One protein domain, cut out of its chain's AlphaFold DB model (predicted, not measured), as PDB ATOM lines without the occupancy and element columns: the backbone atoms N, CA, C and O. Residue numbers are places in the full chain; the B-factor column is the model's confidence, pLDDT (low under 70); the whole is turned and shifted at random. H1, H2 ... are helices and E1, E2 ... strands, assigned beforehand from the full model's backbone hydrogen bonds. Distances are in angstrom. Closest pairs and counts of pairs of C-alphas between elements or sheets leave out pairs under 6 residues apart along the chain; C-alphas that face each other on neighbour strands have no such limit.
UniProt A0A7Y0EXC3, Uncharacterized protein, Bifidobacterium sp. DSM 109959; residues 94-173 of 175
ATOM      1  N   GLU A  94      27.040  17.890  -4.315       90.06
ATOM      2  CA  GLU A  94      27.715  17.215  -3.208       90.06
ATOM      3  C   GLU A  94      28.501  18.216  -2.356       90.06
ATOM      4  O   GLU A  94      29.240  19.063  -2.867       90.06
ATOM      5  N   TYR A  95      28.358  18.061  -1.046       89.62
ATOM      6  CA  TYR A  95      29.020  18.837  -0.016       89.62
ATOM      7  C   TYR A  95      29.586  17.905   1.048       89.62
ATOM      8  O   TYR A  95      29.076  16.807   1.284       89.62
ATOM      9  N   TRP A  96      30.627  18.373   1.717       90.56
ATOM     10  CA  TRP A  96      31.231  17.693   2.849       90.56
ATOM     11  C   TRP A  96      31.106  18.574   4.077       90.56
ATOM     12  O   TRP A  96      31.481  19.745   4.056       90.56
ATOM     13  N   VAL A  97      30.551  18.008   5.140       87.75
ATOM     14  CA  VAL A  97      30.350  18.689   6.411       87.75
ATOM     15  C   VAL A  97      31.255  18.072   7.464       87.75
ATOM     16  O   VAL A  97      31.354  16.850   7.566       87.75
ATOM     17  N   GLN A  98      31.933  18.914   8.235       87.50
ATOM     18  CA  GLN A  98      32.685  18.476   9.400       87.50
ATOM     19  C   GLN A  98      31.769  18.576  10.615       87.50
ATOM     20  O   GLN A  98      31.231  19.649  10.901       87.50
ATOM     21  N   VAL A  99      31.576  17.461  11.307       83.25
ATOM     22  CA  VAL A  99      30.690  17.334  12.464       83.25
ATOM     23  C   VAL A  99      31.543  17.076  13.694       83.25
ATOM     24  O   VAL A  99      32.405  16.197  13.677       83.25
ATOM     25  N   ALA A 100      31.306  17.842  14.754       78.56
ATOM     26  CA  ALA A 100      31.831  17.528  16.072       78.56
ATOM     27  C   ALA A 100      30.931  16.476  16.725       78.56
ATOM     28  O   ALA A 100      29.725  16.678  16.844       78.56
ATOM     29  N   TYR A 101      31.503  15.351  17.136       71.31
ATOM     30  CA  TYR A 101      30.783  14.341  17.900       71.31
ATOM     31  C   TYR A 101      31.383  14.244  19.300       71.31
ATOM     32  O   TYR A 101      32.606  14.193  19.468       71.31
ATOM     33  N   ASP A 102      30.504  14.233  20.297       63.38
ATOM     34  CA  ASP A 102      30.862  14.017  21.691       63.38
ATOM     35  C   ASP A 102      30.661  12.533  22.023       63.38
ATOM     36  O   ASP A 102      29.538  12.062  22.211       63.38
ATOM     37  N   LEU A 103      31.750  11.764  21.989       57.03
ATOM     38  CA  LEU A 103      31.758  10.374  22.446       57.03
ATOM     39  C   LEU A 103      31.989  10.413  23.954       57.03
ATOM     40  O   LEU A 103      33.102  10.163  24.400       57.03
ATOM     41  N   GLY A 104      30.958  10.812  24.704       50.16
ATOM     42  CA  GLY A 104      31.044  11.034  26.146       50.16
ATOM     43  C   GLY A 104      31.904   9.987  26.862       50.16
ATOM     44  O   GLY A 104      31.666   8.789  26.712       50.16
ATOM     45  N   ALA A 105      32.852  10.502  27.651       44.16
ATOM     46  CA  ALA A 105      33.941   9.850  28.392       44.16
ATOM     47  C   ALA A 105      35.334  10.051  27.754       44.16
ATOM     48  O   ALA A 105      35.715   9.406  26.782       44.16
ATOM     49  N   ASP A 106      36.090  10.953  28.386       50.97
ATOM     50  CA  ASP A 106      37.556  11.098  28.397       50.97
ATOM     51  C   ASP A 106      38.309  11.453  27.103       50.97
ATOM     52  O   ASP A 106      39.406  12.008  27.190       50.97
ATOM     53  N   ASP A 107      37.720  11.276  25.924       44.56
ATOM     54  CA  ASP A 107      38.319  11.694  24.657       44.56
ATOM     55  C   ASP A 107      37.589  12.928  24.117       44.56
ATOM     56  O   ASP A 107      36.437  12.852  23.697       44.56
ATOM     57  N   GLY A 108      38.264  14.081  24.126       52.09
ATOM     58  CA  GLY A 108      37.713  15.354  23.651       52.09
ATOM     59  C   GLY A 108      37.054  15.289  22.264       52.09
ATOM     60  O   GLY A 108      37.284  14.366  21.485       52.09
ATOM     61  N   HIS A 109      36.245  16.308  21.951       57.72
ATOM     62  CA  HIS A 109      35.454  16.413  20.718       57.72
ATOM     63  C   HIS A 109      36.180  15.860  19.479       57.72
ATOM     64  O   HIS A 109      37.147  16.455  18.994       57.72
ATOM     65  N   ARG A 110      35.692  14.738  18.935       70.62
ATOM     66  CA  ARG A 110      36.214  14.193  17.679       70.62
ATOM     67  C   ARG A 110      35.514  14.873  16.512       70.62
ATOM     68  O   ARG A 110      34.293  15.024  16.503       70.62
ATOM     69  N   LEU A 111      36.299  15.276  15.518       81.00
ATOM     70  CA  LEU A 111      35.787  15.814  14.265       81.00
ATOM     71  C   LEU A 111      35.697  14.690  13.241       81.00
ATOM     72  O   LEU A 111      36.661  13.956  13.027       81.00
ATOM     73  N   MET A 112      34.549  14.575  12.582       83.75
ATOM     74  CA  MET A 112      34.351  13.629  11.492       83.75
ATOM     75  C   MET A 112      33.814  14.322  10.248       83.75
ATOM     76  O   MET A 112      33.005  15.243  10.329       83.75
ATOM     77  N   TRP A 113      34.252  13.851   9.085       86.94
ATOM     78  CA  TRP A 113      33.726  14.296   7.803       86.94
ATOM     79  C   TRP A 113      32.547  13.420   7.387       86.94
ATOM     80  O   TRP A 113      32.666  12.198   7.309       86.94
ATOM     81  N   ALA A 114      31.418  14.053   7.086       85.38
ATOM     82  CA  ALA A 114      30.232  13.409   6.544       85.38
ATOM     83  C   ALA A 114      29.863  14.043   5.201       85.38
ATOM     84  O   ALA A 114      29.984  15.252   5.006       85.38
ATOM     85  N   LYS A 115      29.393  13.219   4.267       87.62
ATOM     86  CA  LYS A 115      28.928  13.684   2.963       87.62
ATOM     87  C   LYS A 115      27.439  14.026   3.013       87.62
ATOM     88  O   LYS A 115      26.622  13.300   3.585       87.62
ATOM     89  N   LEU A 116      27.101  15.132   2.365       86.06
ATOM     90  CA  LEU A 116      25.772  15.714   2.270       86.06
ATOM     91  C   LEU A 116      25.460  16.026   0.800       86.06
ATOM     92  O   LEU A 116      26.307  16.525   0.063       86.06
ATOM     93  N   ILE A 117      24.244  15.738   0.354       85.19
ATOM     94  CA  ILE A 117      23.785  15.997  -1.011       85.19
ATOM     95  C   ILE A 117      22.626  16.986  -0.959       85.19
ATOM     96  O   ILE A 117      21.584  16.684  -0.374       85.19
ATOM     97  N   LYS A 118      22.789  18.138  -1.618       84.38
ATOM     98  CA  LYS A 118      21.698  19.069  -1.917       84.38
ATOM     99  C   LYS A 118      21.065  18.693  -3.250       84.38
ATOM    100  O   LYS A 118      21.714  18.777  -4.293       84.38
ATOM    101  N   ARG A 119      19.798  18.302  -3.245       77.25
ATOM    102  CA  ARG A 119      19.008  18.032  -4.449       77.25
ATOM    103  C   ARG A 119      18.464  19.336  -5.033       77.25
ATOM    104  O   ARG A 119      18.183  20.295  -4.314       77.25
ATOM    105  N   ALA A 120      18.319  19.373  -6.355       69.88
ATOM    106  CA  ALA A 120      17.582  20.442  -7.013       69.88
ATOM    107  C   ALA A 120      16.097  20.302  -6.667       69.88
ATOM    108  O   ALA A 120      15.552  19.203  -6.743       69.88
ATOM    109  N   ARG A 121      15.442  21.409  -6.307       61.56
ATOM    110  CA  ARG A 121      13.990  21.427  -6.118       61.56
ATOM    111  C   ARG A 121      13.336  21.243  -7.489       61.56
ATOM    112  O   ARG A 121      13.437  22.138  -8.325       61.56
ATOM    113  N   MET A 122      12.712  20.094  -7.746       57.22
ATOM    114  CA  MET A 122      11.999  19.876  -9.007       57.22
ATOM    115  C   MET A 122      10.585  20.463  -8.925       57.22
ATOM    116  O   MET A 122       9.879  20.272  -7.941       57.22
ATOM    117  N   ILE A 123      10.162  21.177  -9.973       53.31
ATOM    118  CA  ILE A 123       8.853  21.860 -10.054       53.31
ATOM    119  C   ILE A 123       7.676  20.867  -9.930       53.31
ATOM    120  O   ILE A 123       6.606  21.237  -9.467       53.31
ATOM    121  N   ALA A 124       7.881  19.589 -10.268       49.62
ATOM    122  CA  ALA A 124       6.872  18.531 -10.169       49.62
ATOM    123  C   ALA A 124       6.725  17.905  -8.759       49.62
ATOM    124  O   ALA A 124       5.932  16.985  -8.576       49.62
ATOM    125  N   GLU A 125       7.487  18.367  -7.762       51.34
ATOM    126  CA  GLU A 125       7.558  17.769  -6.419       51.34
ATOM    127  C   GLU A 125       6.696  18.492  -5.368       51.34
ATOM    128  O   GLU A 125       7.002  18.441  -4.182       51.34
ATOM    129  N   GLU A 126       5.580  19.121  -5.759       51.69
ATOM    130  CA  GLU A 126       4.596  19.663  -4.796       51.69
ATOM    131  C   GLU A 126       4.045  18.590  -3.833       51.69
ATOM    132  O   GLU A 126       3.620  18.908  -2.725       51.69
ATOM    133  N   TRP A 127       4.105  17.311  -4.223       50.66
ATOM    134  CA  TRP A 127       3.647  16.170  -3.424       50.66
ATOM    135  C   TRP A 127       4.710  15.556  -2.503       50.66
ATOM    136  O   TRP A 127       4.365  14.724  -1.657       50.66
ATOM    137  N   ARG A 128       5.997  15.914  -2.637       51.41
ATOM    138  CA  ARG A 128       7.032  15.390  -1.733       51.41
ATOM    139  C   ARG A 128       6.937  16.109  -0.391       51.41
ATOM    140  O   ARG A 128       7.169  17.310  -0.300       51.41
ATOM    141  N   LYS A 129       6.623  15.347   0.660       51.75
ATOM    142  CA  LYS A 129       6.687  15.811   2.057       51.75
ATOM    143  C   LYS A 129       8.124  15.869   2.600       51.75
ATOM    144  O   LYS A 129       8.341  16.497   3.631       51.75
ATOM    145  N   GLU A 130       9.076  15.216   1.930       52.91
ATOM    146  CA  GLU A 130      10.455  14.998   2.396       52.91
ATOM    147  C   GLU A 130      11.476  15.839   1.595       52.91
ATOM    148  O   GLU A 130      11.224  16.221   0.449       52.91
ATOM    149  N   GLY A 131      12.577  16.228   2.252       60.12
ATOM    150  CA  GLY A 131      13.331  17.461   1.977       60.12
ATOM    151  C   GLY A 131      14.391  17.455   0.862       60.12
ATOM    152  O   GLY A 131      14.716  16.422   0.281       60.12
ATOM    153  N   PRO A 132      14.990  18.631   0.560       71.38
ATOM    154  CA  PRO A 132      15.980  18.791  -0.510       71.38
ATOM    155  C   PRO A 132      17.374  18.272  -0.135       71.38
ATOM    156  O   PRO A 132      18.277  18.309  -0.968       71.38
ATOM    157  N   TRP A 133      17.584  17.818   1.096       73.69
ATOM    158  CA  TRP A 133      18.890  17.416   1.595       73.69
ATOM    159  C   TRP A 133      18.911  15.935   1.947       73.69
ATOM    160  O   TRP A 133      18.013  15.428   2.610       73.69
ATOM    161  N   MET A 134      19.982  15.249   1.562       71.38
ATOM    162  CA  MET A 134      20.250  13.883   2.001       71.38
ATOM    163  C   MET A 134      21.650  13.769   2.569       71.38
ATOM    164  O   MET A 134      22.625  14.116   1.905       71.38
ATOM    165  N   SER A 135      21.761  13.222   3.771       65.62
ATOM    166  CA  SER A 135      23.048  12.762   4.287       65.62
ATOM    167  C   SER A 135      23.373  11.388   3.707       65.62
ATOM    168  O   SER A 135      22.531  10.492   3.683       65.62
ATOM    169  N   VAL A 136      24.595  11.233   3.205       60.47
ATOM    170  CA  VAL A 136      25.099   9.975   2.643       60.47
ATOM    171  C   VAL A 136      26.470   9.750   3.252       60.47
ATOM    172  O   VAL A 136      27.489  10.076   2.652       60.47
ATOM    173  N   SER A 137      26.509   9.260   4.485       58.22
ATOM    174  CA  SER A 137      27.768   8.903   5.137       58.22
ATOM    175  C   SER A 137      27.899   7.380   5.203       58.22
ATOM    176  O   SER A 137      26.901   6.679   5.330       58.22
ATOM    177  N   GLN A 138      29.130   6.862   5.143       48.81
ATOM    178  CA  GLN A 138      29.407   5.428   5.320       48.81
ATOM    179  C   GLN A 138      29.070   4.919   6.740       48.81
ATOM    180  O   GLN A 138      28.932   3.714   6.919       48.81
ATOM    181  N   ASN A 139      28.888   5.824   7.715       44.00
ATOM    182  CA  ASN A 139      28.651   5.525   9.136       44.00
ATOM    183  C   ASN A 139      27.349   6.143   9.694       44.00
ATOM    184  O   ASN A 139      27.113   6.099  10.896       44.00
ATOM    185  N   PHE A 140      26.518   6.745   8.841       49.12
ATOM    186  CA  PHE A 140      25.205   7.285   9.204       49.12
ATOM    187  C   PHE A 140      24.173   6.620   8.302       49.12
ATOM    188  O   PHE A 140      24.408   6.484   7.101       49.12
ATOM    189  N   PHE A 141      23.023   6.237   8.855       47.94
ATOM    190  CA  PHE A 141      21.893   5.841   8.022       47.94
ATOM    191  C   PHE A 141      21.562   6.984   7.053       47.94
ATOM    192  O   PHE A 141      21.610   8.147   7.474       47.94
ATOM    193  N   PRO A 142      21.240   6.691   5.778       60.00
ATOM    194  CA  PRO A 142      20.795   7.715   4.845       60.00
ATOM    195  C   PRO A 142      19.608   8.448   5.469       60.00
ATOM    196  O   PRO A 142      18.535   7.872   5.628       60.00
ATOM    197  N   THR A 143      19.833   9.688   5.893       68.25
ATOM    198  CA  THR A 143      18.812  10.499   6.562       68.25
ATOM    199  C   THR A 143      18.453  11.636   5.628       68.25
ATOM    200  O   THR A 143      19.339  12.391   5.196       68.25
ATOM    201  N   GLU A 144      17.171  11.722   5.283       72.31
ATOM    202  CA  GLU A 144      16.614  12.861   4.564       72.31
ATOM    203  C   GLU A 144      16.376  14.007   5.551       72.31
ATOM    204  O   GLU A 144      15.800  13.822   6.622       72.31
ATOM    205  N   TRP A 145      16.838  15.200   5.193       73.12
ATOM    206  CA  TRP A 145      16.723  16.396   6.015       73.12
ATOM    207  C   TRP A 145      15.791  17.393   5.336       73.12
ATOM    208  O   TRP A 145      15.923  17.695   4.148       73.12
ATOM    209  N   THR A 146      14.849  17.932   6.105       71.50
ATOM    210  CA  THR A 146      13.806  18.834   5.596       71.50
ATOM    211  C   THR A 146      14.286  20.270   5.384       71.50
ATOM    212  O   THR A 146      13.726  20.964   4.538       71.50
ATOM    213  N   SER A 147      15.350  20.710   6.070       77.06
ATOM    214  CA  SER A 147      15.953  22.036   5.878       77.06
ATOM    215  C   SER A 147      17.429  22.090   6.286       77.06
ATOM    216  O   SER A 147      17.953  21.162   6.909       77.06
ATOM    217  N   TRP A 148      18.095  23.195   5.937       81.12
ATOM    218  CA  TRP A 148      19.463  23.489   6.369       81.12
ATOM    219  C   TRP A 148      19.556  23.679   7.887       81.12
ATOM    220  O   TRP A 148      20.467  23.157   8.524       81.12
ATOM    221  N   GLU A 149      18.580  24.367   8.478       79.94
ATOM    222  CA  GLU A 149      18.485  24.576   9.924       79.94
ATOM    223  C   GLU A 149      18.408  23.242  10.666       79.94
ATOM    224  O   GLU A 149      19.159  23.035  11.614       79.94
ATOM    225  N   ASN A 150      17.602  22.295  10.174       77.06
ATOM    226  CA  ASN A 150      17.486  20.977  10.792       77.06
ATOM    227  C   ASN A 150      18.811  20.210  10.779       77.06
ATOM    228  O   ASN A 150      19.135  19.547  11.764       77.06
ATOM    229  N   ILE A 151      19.610  20.334   9.715       80.56
ATOM    230  CA  ILE A 151      20.949  19.731   9.668       80.56
ATOM    231  C   ILE A 151      21.841  20.330  10.756       80.56
ATOM    232  O   ILE A 151      22.499  19.573  11.467       80.56
ATOM    233  N   LEU A 152      21.851  21.659  10.898       80.69
ATOM    234  CA  LEU A 152      22.682  22.367  11.877       80.69
ATOM    235  C   LEU A 152      22.250  22.134  13.331       80.69
ATOM    236  O   LEU A 152      23.093  22.159  14.225       80.69
ATOM    237  N   GLU A 153      20.955  21.948  13.580       75.19
ATOM    238  CA  GLU A 153      20.421  21.702  14.925       75.19
ATOM    239  C   GLU A 153      20.715  20.283  15.417       75.19
ATOM    240  O   GLU A 153      21.007  20.094  16.595       75.19
ATOM    241  N   HIS A 154      20.670  19.291  14.523       75.50
ATOM    242  CA  HIS A 154      20.807  17.876  14.892       75.50
ATOM    243  C   HIS A 154      22.227  17.337  14.737       75.50
ATOM    244  O   HIS A 154      22.577  16.322  15.334       75.50
ATOM    245  N   ASN A 155      23.047  17.989  13.919       73.25
ATOM    246  CA  ASN A 155      24.431  17.615  13.696       73.25
ATOM    247  C   ASN A 155      25.249  18.838  14.081       73.25
ATOM    248  O   ASN A 155      25.038  19.906  13.514       73.25
ATOM    249  N   HIS A 156      26.170  18.716  15.036       77.88
ATOM    250  CA  HIS A 156      27.044  19.815  15.454       77.88
ATOM    251  C   HIS A 156      28.052  20.165  14.342       77.88
ATOM    252  O   HIS A 156      29.251  19.905  14.450       77.88
ATOM    253  N   VAL A 157      27.557  20.706  13.227       80.69
ATOM    254  CA  VAL A 157      28.347  21.038  12.048       80.69
ATOM    255  C   VAL A 157      29.213  22.249  12.366       80.69
ATOM    256  O   VAL A 157      28.722  23.299  12.786       80.69
ATOM    257  N   VAL A 158      30.513  22.110  12.131       83.44
ATOM    258  CA  VAL A 158      31.504  23.167  12.358       83.44
ATOM    259  C   VAL A 158      32.044  23.752  11.055       83.44
ATOM    260  O   VAL A 158      32.454  24.911  11.032       83.44
ATOM    261  N   GLN A 159      31.993  22.989   9.958       86.44
ATOM    262  CA  GLN A 159      32.472  23.406   8.640       86.44
ATOM    263  C   GLN A 159      31.666  22.744   7.520       86.44
ATOM    264  O   GLN A 159      31.187  21.623   7.668       86.44
ATOM    265  N   VAL A 160      31.557  23.435   6.385       88.50
ATOM    266  CA  VAL A 160      30.978  22.927   5.137       88.50
ATOM    267  C   VAL A 160      31.936  23.270   4.002       88.50
ATOM    268  O   VAL A 160      32.408  24.403   3.930       88.50
ATOM    269  N   LEU A 161      32.209  22.304   3.132       89.56
ATOM    270  CA  LEU A 161      32.994  22.454   1.911       89.56
ATOM    271  C   LEU A 161      32.181  21.951   0.719       89.56
ATOM    272  O   LEU A 161      31.399  21.002   0.841       89.56
ATOM    273  N   SER A 162      32.388  22.556  -0.448       90.25
ATOM    274  CA  SER A 162      31.991  21.921  -1.707       90.25
ATOM    275  C   SER A 162      32.787  20.631  -1.932       90.25
ATOM    276  O   SER A 162      33.876  20.454  -1.381       90.25
ATOM    277  N   ALA A 163      32.265  19.718  -2.755       90.19
ATOM    278  CA  ALA A 163      33.015  18.530  -3.158       90.19
ATOM    279  C   ALA A 163      34.389  18.882  -3.757       90.19
ATOM    280  O   ALA A 163      35.389  18.272  -3.389       90.19
ATOM    281  N   GLU A 164      34.446  19.896  -4.624       90.81
ATOM    282  CA  GLU A 164      35.690  20.369  -5.237       90.81
ATOM    283  C   GLU A 164      36.713  20.798  -4.177       90.81
ATOM    284  O   GLU A 164      37.838  20.298  -4.174       90.81
ATOM    285  N   GLU A 165      36.318  21.651  -3.229       89.50
ATOM    286  CA  GLU A 165      37.204  22.091  -2.147       89.50
ATOM    287  C   GLU A 165      37.641  20.930  -1.251       89.50
ATOM    288  O   GLU A 165      38.819  20.834  -0.909       89.50
ATOM    289  N   TYR A 166      36.715  20.040  -0.877       92.06
ATOM    290  CA  TYR A 166      37.023  18.894  -0.023       92.06
ATOM    291  C   TYR A 166      38.049  17.971  -0.681       92.06
ATOM    292  O   TYR A 166      39.088  17.688  -0.088       92.06
ATOM    293  N   TYR A 167      37.807  17.523  -1.916       92.50
ATOM    294  CA  TYR A 167      38.728  16.607  -2.590       92.50
ATOM    295  C   TYR A 167      40.065  17.274  -2.925       92.50
ATOM    296  O   TYR A 167      41.097  16.613  -2.820       92.50
ATOM    297  N   THR A 168      40.070  18.573  -3.238       91.50
ATOM    298  CA  THR A 168      41.308  19.335  -3.462       91.50
ATOM    299  C   THR A 168      42.167  19.376  -2.198       91.50
ATOM    300  O   THR A 168      43.334  18.988  -2.239       91.50
ATOM    301  N   ARG A 169      41.587  19.751  -1.050       92.69
ATOM    302  CA  ARG A 169      42.305  19.779   0.238       92.69
ATOM    303  C   ARG A 169      42.733  18.389   0.693       92.69
ATOM    304  O   ARG A 169      43.838  18.212   1.195       92.69
ATOM    305  N   LYS A 170      41.884  17.380   0.474       90.19
ATOM    306  CA  LYS A 170      42.203  15.983   0.784       90.19
ATOM    307  C   LYS A 170      43.414  15.496  -0.005       90.19
ATOM    308  O   LYS A 170      44.296  14.872   0.572       90.19
ATOM    309  N   ALA A 171      43.463  15.785  -1.306       92.19
ATOM    310  CA  ALA A 171      44.589  15.423  -2.163       92.19
ATOM    311  C   ALA A 171      45.884  16.156  -1.768       92.19
ATOM    312  O   ALA A 171      46.965  15.593  -1.914       92.19
ATOM    313  N   ALA A 172      45.768  17.373  -1.229       91.44
ATOM    314  CA  ALA A 172      46.885  18.152  -0.699       91.44
ATOM    315  C   ALA A 172      47.325  17.746   0.728       91.44
ATOM    316  O   ALA A 172      48.363  18.208   1.192       91.44
ATOM    317  N   GLY A 173      46.575  16.877   1.422       89.00
ATOM    318  CA  GLY A 173      46.871  16.468   2.803       89.00
ATOM    319  C   GLY A 173      46.511  17.515   3.866       89.00
ATOM    320  O   GLY A 173      47.116  17.537   4.933       89.00
TER     321      GLY A 173
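This is residues 94 to 173 of the 175 residues of an uncharacterized protein of Bifidobacterium sp. DSM 109959 (UniProt A0A7Y0EXC3). A strongly twisted sheet of five strands, with the long hairpin of E1 and E2 in it, has the small helix H1 on one face and H2 on the other, while residues 123 to 128 of a long loop stick out. The printed part has 80 residues with five named strands and two named helices, in the order E1 E2 E3 E4 H1 E5 H2, class mixed. The antiparallel sheet runs E4 E3 E2 E1 E5; E1 to E4 form a meander, each strand the antiparallel neighbour of the one before. The whole is only just loose, close to compact, with a radius of gyration of the C-alphas of 14.4 A and spans of 48 by 32 by 20 A.

Start at E1, residues 94 to 101, which forms a hairpin with E2, residues 110 to 118; N 97 and O 114 are 2.8 A apart. E2 and E3, residues 133 to 135, form a hairpin, with N 117 and O 134 at 2.8 A. E3 and E4, residues 143 to 145, form another, with N 135 and O 143 at 2.9 A. H1, residues 148 to 154, is on the sheet; its closest C-alphas to E4 are Ile 151 and Trp 145, 6.5 A. E5, residues 157 to 162, is antiparallel to E1 at 161 degrees, with N 98 and O 159 at 2.9 A. H2, residues 163 to 172, is on the opposite face from H1, over E5 at a height over the sheet of 9.1 A, and only just stands up from it, rising 43 degrees. Its closest C-alphas to E1 are Ala 163 and Tyr 95, 5.1 A. In H1 and H2 every O i to N i+4 pair is within hydrogen-bond range.

Find C-alpha 94 at (27.715, 17.215, -3.208); E1 runs 21.5 A from there. E2 measures 24.9 A, E5 14.3 A and H2 14.1 A, ending at C-alpha 172, (46.885, 18.152, -0.699).

The two C-alphas farthest apart, Asp 106 and Ala 124, are 49.8 A apart. The printed part has no cut, and its long link is E2 to E3, 14 residues. Its mean pLDDT is 72.8; residues 102 to 109, 120 to 131 and 135 to 143 are under 70.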